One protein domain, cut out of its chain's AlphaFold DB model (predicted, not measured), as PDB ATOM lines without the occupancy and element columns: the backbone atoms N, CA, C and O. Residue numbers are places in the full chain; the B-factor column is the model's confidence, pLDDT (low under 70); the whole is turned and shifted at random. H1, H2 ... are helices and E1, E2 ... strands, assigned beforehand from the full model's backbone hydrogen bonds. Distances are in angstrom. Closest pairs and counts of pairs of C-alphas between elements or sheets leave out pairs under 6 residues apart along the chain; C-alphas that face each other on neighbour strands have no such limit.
ATOM      1  N   LYS A  60      31.453 -23.302 -11.541       70.94
ATOM      2  CA  LYS A  60      30.472 -22.206 -11.598       70.94
ATOM      3  C   LYS A  60      29.123 -22.622 -12.196       70.94
ATOM      4  O   LYS A  60      28.078 -22.147 -11.763       70.94
ATOM      5  N   LYS A  61      29.109 -23.498 -13.206       72.88
ATOM      6  CA  LYS A  61      27.862 -23.931 -13.854       72.88
ATOM      7  C   LYS A  61      27.191 -25.097 -13.122       72.88
ATOM      8  O   LYS A  61      25.962 -25.161 -13.091       72.88
ATOM      9  N   LYS A  62      27.972 -25.945 -12.446       76.94
ATOM     10  CA  LYS A  62      27.449 -26.956 -11.514       76.94
ATOM     11  C   LYS A  62      26.762 -26.299 -10.313       76.94
ATOM     12  O   LYS A  62      25.688 -26.736  -9.914       76.94
ATOM     13  N   GLU A  63      27.320 -25.204  -9.797       81.00
ATOM     14  CA  GLU A  63      26.688 -24.411  -8.738       81.00
ATOM     15  C   GLU A  63      25.337 -23.830  -9.161       81.00
ATOM     16  O   GLU A  63      24.368 -23.940  -8.411       81.00
ATOM     17  N   ILE A  64      25.240 -23.244 -10.361       78.88
ATOM     18  CA  ILE A  64      23.972 -22.699 -10.874       78.88
ATOM     19  C   ILE A  64      22.910 -23.801 -10.953       78.88
ATOM     20  O   ILE A  64      21.785 -23.609 -10.492       78.88
ATOM     21  N   PHE A  65      23.272 -24.973 -11.481       81.00
ATOM     22  CA  PHE A  65      22.357 -26.108 -11.564       81.00
ATOM     23  C   PHE A  65      21.925 -26.605 -10.179       81.00
ATOM     24  O   PHE A  65      20.735 -26.794  -9.936       81.00
ATOM     25  N   ASN A  66      22.860 -26.725  -9.234       83.88
ATOM     26  CA  ASN A  66      22.550 -27.098  -7.854       83.88
ATOM     27  C   ASN A  66      21.627 -26.079  -7.171       83.88
ATOM     28  O   ASN A  66      20.709 -26.473  -6.452       83.88
ATOM     29  N   ARG A  67      21.810 -24.776  -7.425       85.44
ATOM     30  CA  ARG A  67      20.903 -23.724  -6.934       85.44
ATOM     31  C   ARG A  67      19.494 -23.885  -7.504       85.44
ATOM     32  O   ARG A  67      18.528 -23.733  -6.760       85.44
ATOM     33  N   ILE A  68      19.368 -24.214  -8.792       85.56
ATOM     34  CA  ILE A  68      18.073 -24.483  -9.435       85.56
ATOM     35  C   ILE A  68      17.401 -25.704  -8.796       85.56
ATOM     36  O   ILE A  68      16.248 -25.607  -8.383       85.56
ATOM     37  N   ILE A  69      18.129 -26.817  -8.645       86.44
ATOM     38  CA  ILE A  69      17.626 -28.035  -7.987       86.44
ATOM     39  C   ILE A  69      17.132 -27.717  -6.576       86.44
ATOM     40  O   ILE A  69      16.032 -28.123  -6.208       86.44
ATOM     41  N   LYS A  70      17.920 -26.969  -5.795       88.56
ATOM     42  CA  LYS A  70      17.558 -26.605  -4.423       88.56
ATOM     43  C   LYS A  70      16.254 -25.809  -4.384       88.56
ATOM     44  O   LYS A  70      15.380 -26.151  -3.600       88.56
ATOM     45  N   LYS A  71      16.090 -24.815  -5.264       88.06
ATOM     46  CA  LYS A  71      14.848 -24.030  -5.358       88.06
ATOM     47  C   LYS A  71      13.636 -24.884  -5.718       88.06
ATOM     48  O   LYS A  71      12.568 -24.677  -5.162       88.06
ATOM     49  N   ILE A  72      13.802 -25.843  -6.626       87.19
ATOM     50  CA  ILE A  72      12.728 -26.762  -7.021       87.19
ATOM     51  C   ILE A  72      12.313 -27.662  -5.856       87.19
ATOM     52  O   ILE A  72      11.122 -27.808  -5.603       87.19
ATOM     53  N   ASN A  73      13.279 -28.226  -5.128       86.62
ATOM     54  CA  ASN A  73      12.988 -29.046  -3.953       86.62
ATOM     55  C   ASN A  73      12.303 -28.227  -2.854       86.62
ATOM     56  O   ASN A  73      11.286 -28.660  -2.331       86.62
ATOM     57  N   GLN A  74      12.797 -27.019  -2.574       88.81
ATOM     58  CA  GLN A  74      12.184 -26.119  -1.595       88.81
ATOM     59  C   GLN A  74      10.746 -25.743  -1.975       88.81
ATOM     60  O   GLN A  74       9.864 -25.775  -1.123       88.81
ATOM     61  N   ALA A  75      10.491 -25.435  -3.251       86.56
ATOM     62  CA  ALA A  75       9.146 -25.158  -3.757       86.56
ATOM     63  C   ALA A  75       8.217 -26.375  -3.592       86.56
ATOM     64  O   ALA A  75       7.057 -26.252  -3.218       86.56
ATOM     65  N   ALA A  76       8.730 -27.583  -3.816       85.00
ATOM     66  CA  ALA A  76       7.940 -28.791  -3.617       85.00
ATOM     67  C   ALA A  76       7.663 -29.119  -2.144       85.00
ATOM     68  O   ALA A  76       6.566 -29.578  -1.825       85.00
ATOM     69  N   GLU A  77       8.630 -28.889  -1.256       85.75
ATOM     70  CA  GLU A  77       8.476 -29.069   0.193       85.75
ATOM     71  C   GLU A  77       7.464 -28.079   0.777       85.75
ATOM     72  O   GLU A  77       6.606 -28.473   1.563       85.75
ATOM     73  N   SER A  78       7.507 -26.822   0.330       85.38
ATOM     74  CA  SER A  78       6.550 -25.771   0.712       85.38
ATOM     75  C   SER A  78       5.161 -25.935   0.083       85.38
ATOM     76  O   SER A  78       4.200 -25.329   0.553       85.38
ATOM     77  N   GLY A  79       5.015 -26.794  -0.931       83.06
ATOM     78  CA  GLY A  79       3.739 -27.037  -1.610       83.06
ATOM     79  C   GLY A  79       3.400 -26.017  -2.701       83.06
ATOM     80  O   GLY A  79       2.255 -25.970  -3.160       83.06
ATOM     81  N   ASP A  80       4.382 -25.237  -3.150       84.44
ATOM     82  CA  ASP A  80       4.218 -24.263  -4.219       84.44
ATOM     83  C   ASP A  80       3.862 -24.948  -5.544       84.44
ATOM     84  O   ASP A  80       4.534 -25.862  -6.029       84.44
ATOM     85  N   LYS A  81       2.796 -24.458  -6.183       86.19
ATOM     86  CA  LYS A  81       2.346 -24.956  -7.494       86.19
ATOM     87  C   LYS A  81       3.108 -24.332  -8.660       86.19
ATOM     88  O   LYS A  81       3.073 -24.865  -9.768       86.19
ATOM     89  N   VAL A  82       3.756 -23.186  -8.452       88.12
ATOM     90  CA  VAL A  82       4.451 -22.436  -9.505       88.12
ATOM     91  C   VAL A  82       5.774 -21.906  -8.970       88.12
ATOM     92  O   VAL A  82       5.798 -21.226  -7.954       88.12
ATOM     93  N   LEU A  83       6.860 -22.168  -9.692       88.19
ATOM     94  CA  LEU A  83       8.197 -21.677  -9.378       88.19
ATOM     95  C   LEU A  83       8.732 -20.806 -10.518       88.19
ATOM     96  O   LEU A  83       8.762 -21.227 -11.675       88.19
ATOM     97  N   GLU A  84       9.206 -19.607 -10.181       88.88
ATOM     98  CA  GLU A  84       9.918 -18.719 -11.102       88.88
ATOM     99  C   GLU A  84      11.438 -18.857 -10.942       88.88
ATOM    100  O   GLU A  84      12.003 -18.642  -9.869       88.88
ATOM    101  N   LEU A  85      12.126 -19.168 -12.039       85.44
ATOM    102  CA  LEU A  85      13.580 -19.264 -12.108       85.44
ATOM    103  C   LEU A  85      14.126 -18.234 -13.095       85.44
ATOM    104  O   LEU A  85      13.725 -18.218 -14.251       85.44
ATOM    105  N   LYS A  86      15.081 -17.409 -12.667       83.44
ATOM    106  CA  LYS A  86      15.899 -16.595 -13.578       83.44
ATOM    107  C   LYS A  86      17.054 -17.456 -14.092       83.44
ATOM    108  O   LYS A  86      17.852 -17.934 -13.284       83.44
ATOM    109  N   LEU A  87      17.115 -17.687 -15.402       74.81
ATOM    110  CA  LEU A  87      18.220 -18.394 -16.058       74.81
ATOM    111  C   LEU A  87      19.133 -17.362 -16.730       74.81
ATOM    112  O   LEU A  87      18.649 -16.340 -17.195       74.81
ATOM    113  N   LYS A  88      20.447 -17.611 -16.744       70.31
ATOM    114  CA  LYS A  88      21.406 -16.767 -17.477       70.31
ATOM    115  C   LYS A  88      21.324 -17.040 -18.986       70.31
ATOM    116  O   LYS A  88      20.909 -18.131 -19.379       70.31
ATOM    117  N   GLU A  89      21.762 -16.065 -19.780       63.25
ATOM    118  CA  GLU A  89      21.569 -15.932 -21.239       63.25
ATOM    119  C   GLU A  89      22.032 -17.133 -22.085       63.25
ATOM    120  O   GLU A  89      21.512 -17.381 -23.166       63.25
ATOM    121  N   ASP A  90      22.944 -17.955 -21.579       69.06
ATOM    122  CA  ASP A  90      23.534 -19.092 -22.286       69.06
ATOM    123  C   ASP A  90      23.069 -20.466 -21.752       69.06
ATOM    124  O   ASP A  90      23.765 -21.477 -21.909       69.06
ATOM    125  N   ALA A  91      21.893 -20.536 -21.112       70.56
ATOM    126  CA  ALA A  91      21.339 -21.782 -20.580       70.56
ATOM    127  C   ALA A  91      19.858 -22.008 -20.938       70.56
ATOM    128  O   ALA A  91      18.977 -21.215 -20.619       70.56
ATOM    129  N   GLN A  92      19.563 -23.162 -21.536       78.12
ATOM    130  CA  GLN A  92      18.211 -23.606 -21.858       78.12
ATOM    131  C   GLN A  92      17.747 -24.689 -20.888       78.12
ATOM    132  O   GLN A  92      18.441 -25.677 -20.677       78.12
ATOM    133  N   LEU A  93      16.541 -24.554 -20.339       82.75
ATOM    134  CA  LEU A  93      15.926 -25.577 -19.490       82.75
ATOM    135  C   LEU A  93      14.870 -26.363 -20.273       82.75
ATOM    136  O   LEU A  93      13.991 -25.767 -20.904       82.75
ATOM    137  N   LYS A  94      14.943 -27.691 -20.227       83.75
ATOM    138  CA  LYS A  94      14.020 -28.630 -20.872       83.75
ATOM    139  C   LYS A  94      13.565 -29.678 -19.858       83.75
ATOM    140  O   LYS A  94      14.296 -30.007 -18.934       83.75
ATOM    141  N   ILE A  95      12.356 -30.202 -20.030       83.06
ATOM    142  CA  ILE A  95      11.850 -31.349 -19.270       83.06
ATOM    143  C   ILE A  95      11.563 -32.451 -20.276       83.06
ATOM    144  O   ILE A  95      10.823 -32.234 -21.233       83.06
ATOM    145  N   GLU A  96      12.219 -33.593 -20.101       79.75
ATOM    146  CA  GLU A  96      12.110 -34.730 -21.025       79.75
ATOM    147  C   GLU A  96      11.055 -35.731 -20.556       79.75
ATOM    148  O   GLU A  96      10.317 -36.289 -21.364       79.75
ATOM    149  N   ALA A  97      10.943 -35.903 -19.240       79.75
ATOM    150  CA  ALA A  97       9.934 -36.717 -18.575       79.75
ATOM    151  C   ALA A  97       9.313 -35.919 -17.417       79.75
ATOM    152  O   ALA A  97       9.943 -34.968 -16.958       79.75
ATOM    153  N   PRO A  98       8.123 -36.291 -16.902       75.31
ATOM    154  CA  PRO A  98       7.435 -35.540 -15.848       75.31
ATOM    155  C   PRO A  98       8.250 -35.285 -14.577       75.31
ATOM    156  O   PRO A  98       7.830 -34.470 -13.771       75.31
ATOM    157  N   ASP A  99       9.372 -35.970 -14.381       80.44
ATOM    158  CA  ASP A  99      10.267 -35.882 -13.234       80.44
ATOM    159  C   ASP A  99      11.715 -35.517 -13.614       80.44
ATOM    160  O   ASP A  99      12.535 -35.323 -12.723       80.44
ATOM    161  N   VAL A 100      12.063 -35.409 -14.903       83.44
ATOM    162  CA  VAL A 100      13.453 -35.196 -15.350       83.44
ATOM    163  C   VAL A 100      13.636 -33.814 -15.962       83.44
ATOM    164  O   VAL A 100      13.082 -33.508 -17.019       83.44
ATOM    165  N   ILE A 101      14.489 -33.007 -15.331       84.19
ATOM    166  CA  ILE A 101      14.913 -31.695 -15.825       84.19
ATOM    167  C   ILE A 101      16.291 -31.802 -16.473       84.19
ATOM    168  O   ILE A 101      17.232 -32.316 -15.867       84.19
ATOM    169  N   ALA A 102      16.409 -31.238 -17.670       82.31
ATOM    170  CA  ALA A 102      17.638 -31.064 -18.422       82.31
ATOM    171  C   ALA A 102      17.994 -29.571 -18.547       82.31
ATOM    172  O   ALA A 102      17.158 -28.755 -18.936       82.31
ATOM    173  N   LEU A 103      19.239 -29.199 -18.244       82.25
ATOM    174  CA  LEU A 103      19.809 -27.883 -18.527       82.25
ATOM    175  C   LEU A 103      20.841 -28.025 -19.645       82.25
ATOM    176  O   LEU A 103      21.853 -28.699 -19.470       82.25
ATOM    177  N   GLN A 104      20.592 -27.385 -20.777       76.00
ATOM    178  CA  GLN A 104      21.444 -27.403 -21.953       76.00
ATOM    179  C   GLN A 104      22.196 -26.080 -22.069       76.00
ATOM    180  O   GLN A 104      21.607 -25.003 -22.029       76.00
ATOM    181  N   THR A 105      23.510 -26.163 -22.205       73.69
ATOM    182  CA  THR A 105      24.402 -25.020 -22.423       73.69
ATOM    183  C   THR A 105      25.283 -25.305 -23.643       73.69
ATOM    184  O   THR A 105      25.380 -26.469 -24.042       73.69
ATOM    185  N   PRO A 106      25.981 -24.305 -24.219       73.19
ATOM    186  CA  PRO A 106      26.765 -24.488 -25.445       73.19
ATOM    187  C   PRO A 106      27.785 -25.635 -25.424       73.19
ATOM    188  O   PRO A 106      28.132 -26.154 -26.478       73.19
ATOM    189  N   LYS A 107      28.288 -26.035 -24.245       70.25
ATOM    190  CA  LYS A 107      29.338 -27.063 -24.113       70.25
ATOM    191  C   LYS A 107      28.921 -28.312 -23.333       70.25
ATOM    192  O   LYS A 107      29.696 -29.261 -23.286       70.25
ATOM    193  N   PHE A 108      27.752 -28.328 -22.691       70.94
ATOM    194  CA  PHE A 108      27.313 -29.476 -21.890       70.94
ATOM    195  C   PHE A 108      25.803 -29.475 -21.635       70.94
ATOM    196  O   PHE A 108      25.159 -28.422 -21.601       70.94
ATOM    197  N   SER A 109      25.271 -30.665 -21.359       75.56
ATOM    198  CA  SER A 109      23.933 -30.887 -20.814       75.56
ATOM    199  C   SER A 109      24.017 -31.483 -19.405       75.56
ATOM    200  O   SER A 109      24.916 -32.262 -19.089       75.56
ATOM    201  N   LEU A 110      23.088 -31.100 -18.532       78.56
ATOM    202  CA  LEU A 110      22.957 -31.636 -17.177       78.56
ATOM    203  C   LEU A 110      21.537 -32.134 -16.960       78.56
ATOM    204  O   LEU A 110      20.601 -31.384 -17.201       78.56
ATOM    205  N   HIS A 111      21.385 -33.364 -16.466       83.88
ATOM    206  CA  HIS A 111      20.084 -33.992 -16.222       83.88
ATOM    207  C   HIS A 111      19.906 -34.315 -14.730       83.88
ATOM    208  O   HIS A 111      20.841 -34.784 -14.074       83.88
ATOM    209  N   LYS A 112      18.703 -34.092 -14.187       85.62
ATOM    210  CA  LYS A 112      18.323 -34.455 -12.811       85.62
ATOM    211  C   LYS A 112      16.891 -34.988 -12.768       85.62
ATOM    212  O   LYS A 112      15.987 -34.326 -13.267       85.62
ATOM    213  N   SER A 113      16.701 -36.149 -12.138       83.62
ATOM    214  CA  SER A 113      15.378 -36.710 -11.818       83.62
ATOM    215  C   SER A 113      14.911 -36.271 -10.422       83.62
ATOM    216  O   SER A 113      15.729 -36.139  -9.502       83.62
ATOM    217  N   PHE A 114      13.603 -36.052 -10.285       82.75
ATOM    218  CA  PHE A 114      12.891 -35.623  -9.083       82.75
ATOM    219  C   PHE A 114      11.741 -36.591  -8.787       82.75
ATOM    220  O   PHE A 114      10.617 -36.408  -9.240       82.75
ATOM    221  N   SER A 115      12.001 -37.610  -7.970       80.88
ATOM    222  CA  SER A 115      11.023 -38.669  -7.674       80.88
ATOM    223  C   SER A 115       9.742 -38.193  -6.983       80.88
ATOM    224  O   SER A 115       8.745 -38.903  -7.025       80.88
ATOM    225  N   ASN A 116       9.768 -37.022  -6.341       83.19
ATOM    226  CA  ASN A 116       8.703 -36.545  -5.451       83.19
ATOM    227  C   ASN A 116       7.883 -35.390  -6.056       83.19
ATOM    228  O   ASN A 116       7.015 -34.830  -5.390       83.19
ATOM    229  N   ILE A 117       8.170 -35.002  -7.304       83.94
ATOM    230  CA  ILE A 117       7.584 -33.832  -7.965       83.94
ATOM    231  C   ILE A 117       7.216 -34.222  -9.391       83.94
ATOM    232  O   ILE A 117       8.032 -34.797 -10.105       83.94
ATOM    233  N   ARG A 118       6.007 -33.873  -9.833       86.44
ATOM    234  CA  ARG A 118       5.645 -33.904 -11.253       86.44
ATOM    235  C   ARG A 118       5.627 -32.498 -11.816       86.44
ATOM    236  O   ARG A 118       4.941 -31.619 -11.305       86.44
ATOM    237  N   PHE A 119       6.329 -32.292 -12.913       86.31
ATOM    238  CA  PHE A 119       6.279 -31.058 -13.676       86.31
ATOM    239  C   PHE A 119       5.131 -31.137 -14.679       86.31
ATOM    240  O   PHE A 119       5.053 -32.056 -15.493       86.31
ATOM    241  N   GLN A 120       4.218 -30.174 -14.611       85.31
ATOM    242  CA  GLN A 120       3.054 -30.118 -15.490       85.31
ATOM    243  C   GLN A 120       3.339 -29.313 -16.758       85.31
ATOM    244  O   GLN A 120       2.930 -29.700 -17.850       85.31
ATOM    245  N   LYS A 121       4.016 -28.170 -16.616       84.56
ATOM    246  CA  LYS A 121       4.290 -27.254 -17.724       84.56
ATOM    247  C   LYS A 121       5.528 -26.415 -17.438       84.56
ATOM    248  O   LYS A 121       5.778 -26.037 -16.296       84.56
ATOM    249  N   ILE A 122       6.253 -26.070 -18.497       86.06
ATOM    250  CA  ILE A 122       7.261 -25.010 -18.485       86.06
ATOM    251  C   ILE A 122       6.758 -23.873 -19.365       86.06
ATOM    252  O   ILE A 122       6.301 -24.113 -20.482       86.06
ATOM    253  N   LYS A 123       6.869 -22.635 -18.891       87.62
ATOM    254  CA  LYS A 123       6.684 -21.438 -19.711       87.62
ATOM    255  C   LYS A 123       7.965 -20.609 -19.657       87.62
ATOM    256  O   LYS A 123       8.351 -20.159 -18.582       87.62
ATOM    257  N   ARG A 124       8.627 -20.437 -20.803       83.19
ATOM    258  CA  ARG A 124       9.752 -19.504 -20.946       83.19
ATOM    259  C   ARG A 124       9.197 -18.091 -21.159       83.19
ATOM    260  O   ARG A 124       8.214 -17.920 -21.874       83.19
ATOM    261  N   LEU A 125       9.795 -17.130 -20.478       82.56
ATOM    262  CA  LEU A 125       9.615 -15.684 -20.597       82.56
ATOM    263  C   LEU A 125      11.005 -15.098 -20.900       82.56
ATOM    264  O   LEU A 125      11.993 -15.806 -20.709       82.56
ATOM    265  N   GLU A 126      11.079 -13.844 -21.341       76.31
ATOM    266  CA  GLU A 126      12.332 -13.201 -21.791       76.31
ATOM    267  C   GLU A 126      13.492 -13.390 -20.794       76.31
ATOM    268  O   GLU A 126      14.521 -13.939 -21.172       76.31
ATOM    269  N   ASP A 127      13.267 -13.132 -19.498       79.06
ATOM    270  CA  ASP A 127      14.317 -13.242 -18.463       79.06
ATOM    271  C   ASP A 127      14.101 -14.377 -17.446       79.06
ATOM    272  O   ASP A 127      14.830 -14.521 -16.453       79.06
ATOM    273  N   LYS A 128      13.018 -15.146 -17.599       84.19
ATOM    274  CA  LYS A 128      12.545 -16.074 -16.561       84.19
ATOM    275  C   LYS A 128      11.928 -17.338 -17.133       84.19
ATOM    276  O   LYS A 128      11.332 -17.361 -18.200       84.19
ATOM    277  N   VAL A 129      11.952 -18.394 -16.336       86.62
ATOM    278  CA  VAL A 129      11.246 -19.642 -16.598       86.62
ATOM    279  C   VAL A 129      10.264 -19.915 -15.472       86.62
ATOM    280  O   VAL A 129      10.642 -19.974 -14.305       86.62
ATOM    281  N   LYS A 130       8.995 -20.102 -15.837       88.75
ATOM    282  CA  LYS A 130       7.930 -20.563 -14.945       88.75
ATOM    283  C   LYS A 130       7.798 -22.073 -15.042       88.75
ATOM    284  O   LYS A 130       7.492 -22.599 -16.114       88.75
ATOM    285  N   LEU A 131       7.995 -22.751 -13.921       88.69
ATOM    286  CA  LEU A 131       7.756 -24.178 -13.751       88.69
ATOM    287  C   LEU A 131       6.446 -24.376 -12.997       88.69
ATOM    288  O   LEU A 131       6.277 -23.840 -11.909       88.69
ATOM    289  N   TYR A 132       5.535 -25.155 -13.567       89.00
ATOM    290  CA  TYR A 132       4.293 -25.554 -12.912       89.00
ATOM    291  C   TYR A 132       4.498 -26.937 -12.302       89.00
ATOM    292  O   TYR A 132       4.766 -27.900 -13.028       89.00
ATOM    293  N   LEU A 133       4.408 -27.011 -10.979       89.06
ATOM    294  CA  LEU A 133       4.670 -28.194 -10.170       89.06
ATOM    295  C   LEU A 133       3.350 -28.815  -9.707       89.06
ATOM    296  O   LEU A 133       2.391 -28.124  -9.363       89.06
ATOM    297  N   LYS A 134       3.318 -30.142  -9.673       84.12
ATOM    298  CA  LYS A 134       2.226 -30.951  -9.147       84.12
ATOM    299  C   LYS A 134       2.812 -31.988  -8.196       84.12
ATOM    300  O   LYS A 134       3.691 -32.760  -8.579       84.12
ATOM    301  N   LYS A 135       2.317 -32.011  -6.959       76.38
ATOM    302  CA  LYS A 135       2.675 -33.045  -5.984       76.38
ATOM    303  C   LYS A 135       2.139 -34.402  -6.455       76.38
ATOM    304  O   LYS A 135       1.076 -34.457  -7.081       76.38
ATOM    305  N   ILE A 136       2.926 -35.451  -6.229       72.62
ATOM    306  CA  ILE A 136       2.578 -36.838  -6.572       72.62
ATOM    307  C   ILE A 136       1.615 -37.398  -5.537       72.62
ATOM    308  O   ILE A 136       1.813 -37.084  -4.343       72.62
TER     309      ILE A 136
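AT A GLANCE: This is residues 60 to 136 of the 136 residues of an uncharacterized protein of candidate division MSBL1 archaeon SCGC-AAA382F02 (UniProt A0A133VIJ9). One long helix, H1, covers two small three-stranded sheets that make a split wall: residues 68 to 77 of H1 are over the sheet E1 E6 E5, and residues 61 to 69 are over the sheet E2 E3 E4. The two sheets come near each other at the edge strands E2 and E5, and H1 runs nearly the length of the domain. The printed part has 77 residues, with one named helix and then six named strands, H1 E1 E2 E3 E4 E5 E6; both sheets are antiparallel, and the class is mixed, helices and strands. It is compact, with a radius of gyration of the C-alphas of 11.6 A, and spans 33 by 24 by 20 A.

HOW THE PARTS SIT: Begin with the sheet E1, residues 82 to 85, E6, residues 129 to 135, and E5, residues 117 to 124, in that order across it. Look between E1 and E6, antiparallel, for N 83 and O 131 within hydrogen-bond range at 2.8 A. E5 and E6 form a hairpin, with N 134 and O 118 at 2.7 A, and E5 bends by 63 degrees at residue 120. H1, residues 60 to 78, is on this sheet in two layers, a helix on one face of a sheet; its height over the sheet is 7.3 A, and it lies over E6, slantwise to the strands, at 42 degrees to E6 on the local plane. Its closest C-alphas to E1 are those of Ala 75 and Leu 83, 6.7 A apart. Every O i to N i+4 pair in H1 is within hydrogen-bond range. The other sheet is a meander, each strand the antiparallel neighbour of the one before: E2, residues 92 to 97, E3, residues 100 to 105, and E4, residues 108 to 113. Find N 94 and O 102 at 2.8 A between E2 and E3, and N 103 and O 110 at 2.8 A between E3 and E4; both pairs are hairpins. H1 makes two layers with this sheet too, at a height of 10.8 A, over E3 and E4 and along the strands. The closest C-alphas of E2 and E5 are those of Ile 95 and Ile 122, 7.9 A apart.

IN THESE COORDINATES: Find C-alpha 60 at (30.472, -22.206, -11.598); from there H1 runs 27.1 A to C-alpha 78. E1 measures 10.0 A, E2 15.8 A, E3 16.5 A and E4 17.2 A. E5 runs 19.5 A from C-alpha 117 at (7.584, -33.832, -7.965), and E6 runs 19.1 A to C-alpha 135 at (2.675, -33.045, -5.984).

THE WHOLE: The two C-alphas farthest apart are those of Gly 79 and Lys 107, at 34.1 A. The printed part has no cut and no long link. The mean pLDDT of the printed part is 81.7, and residues 89 to 90 are under 70.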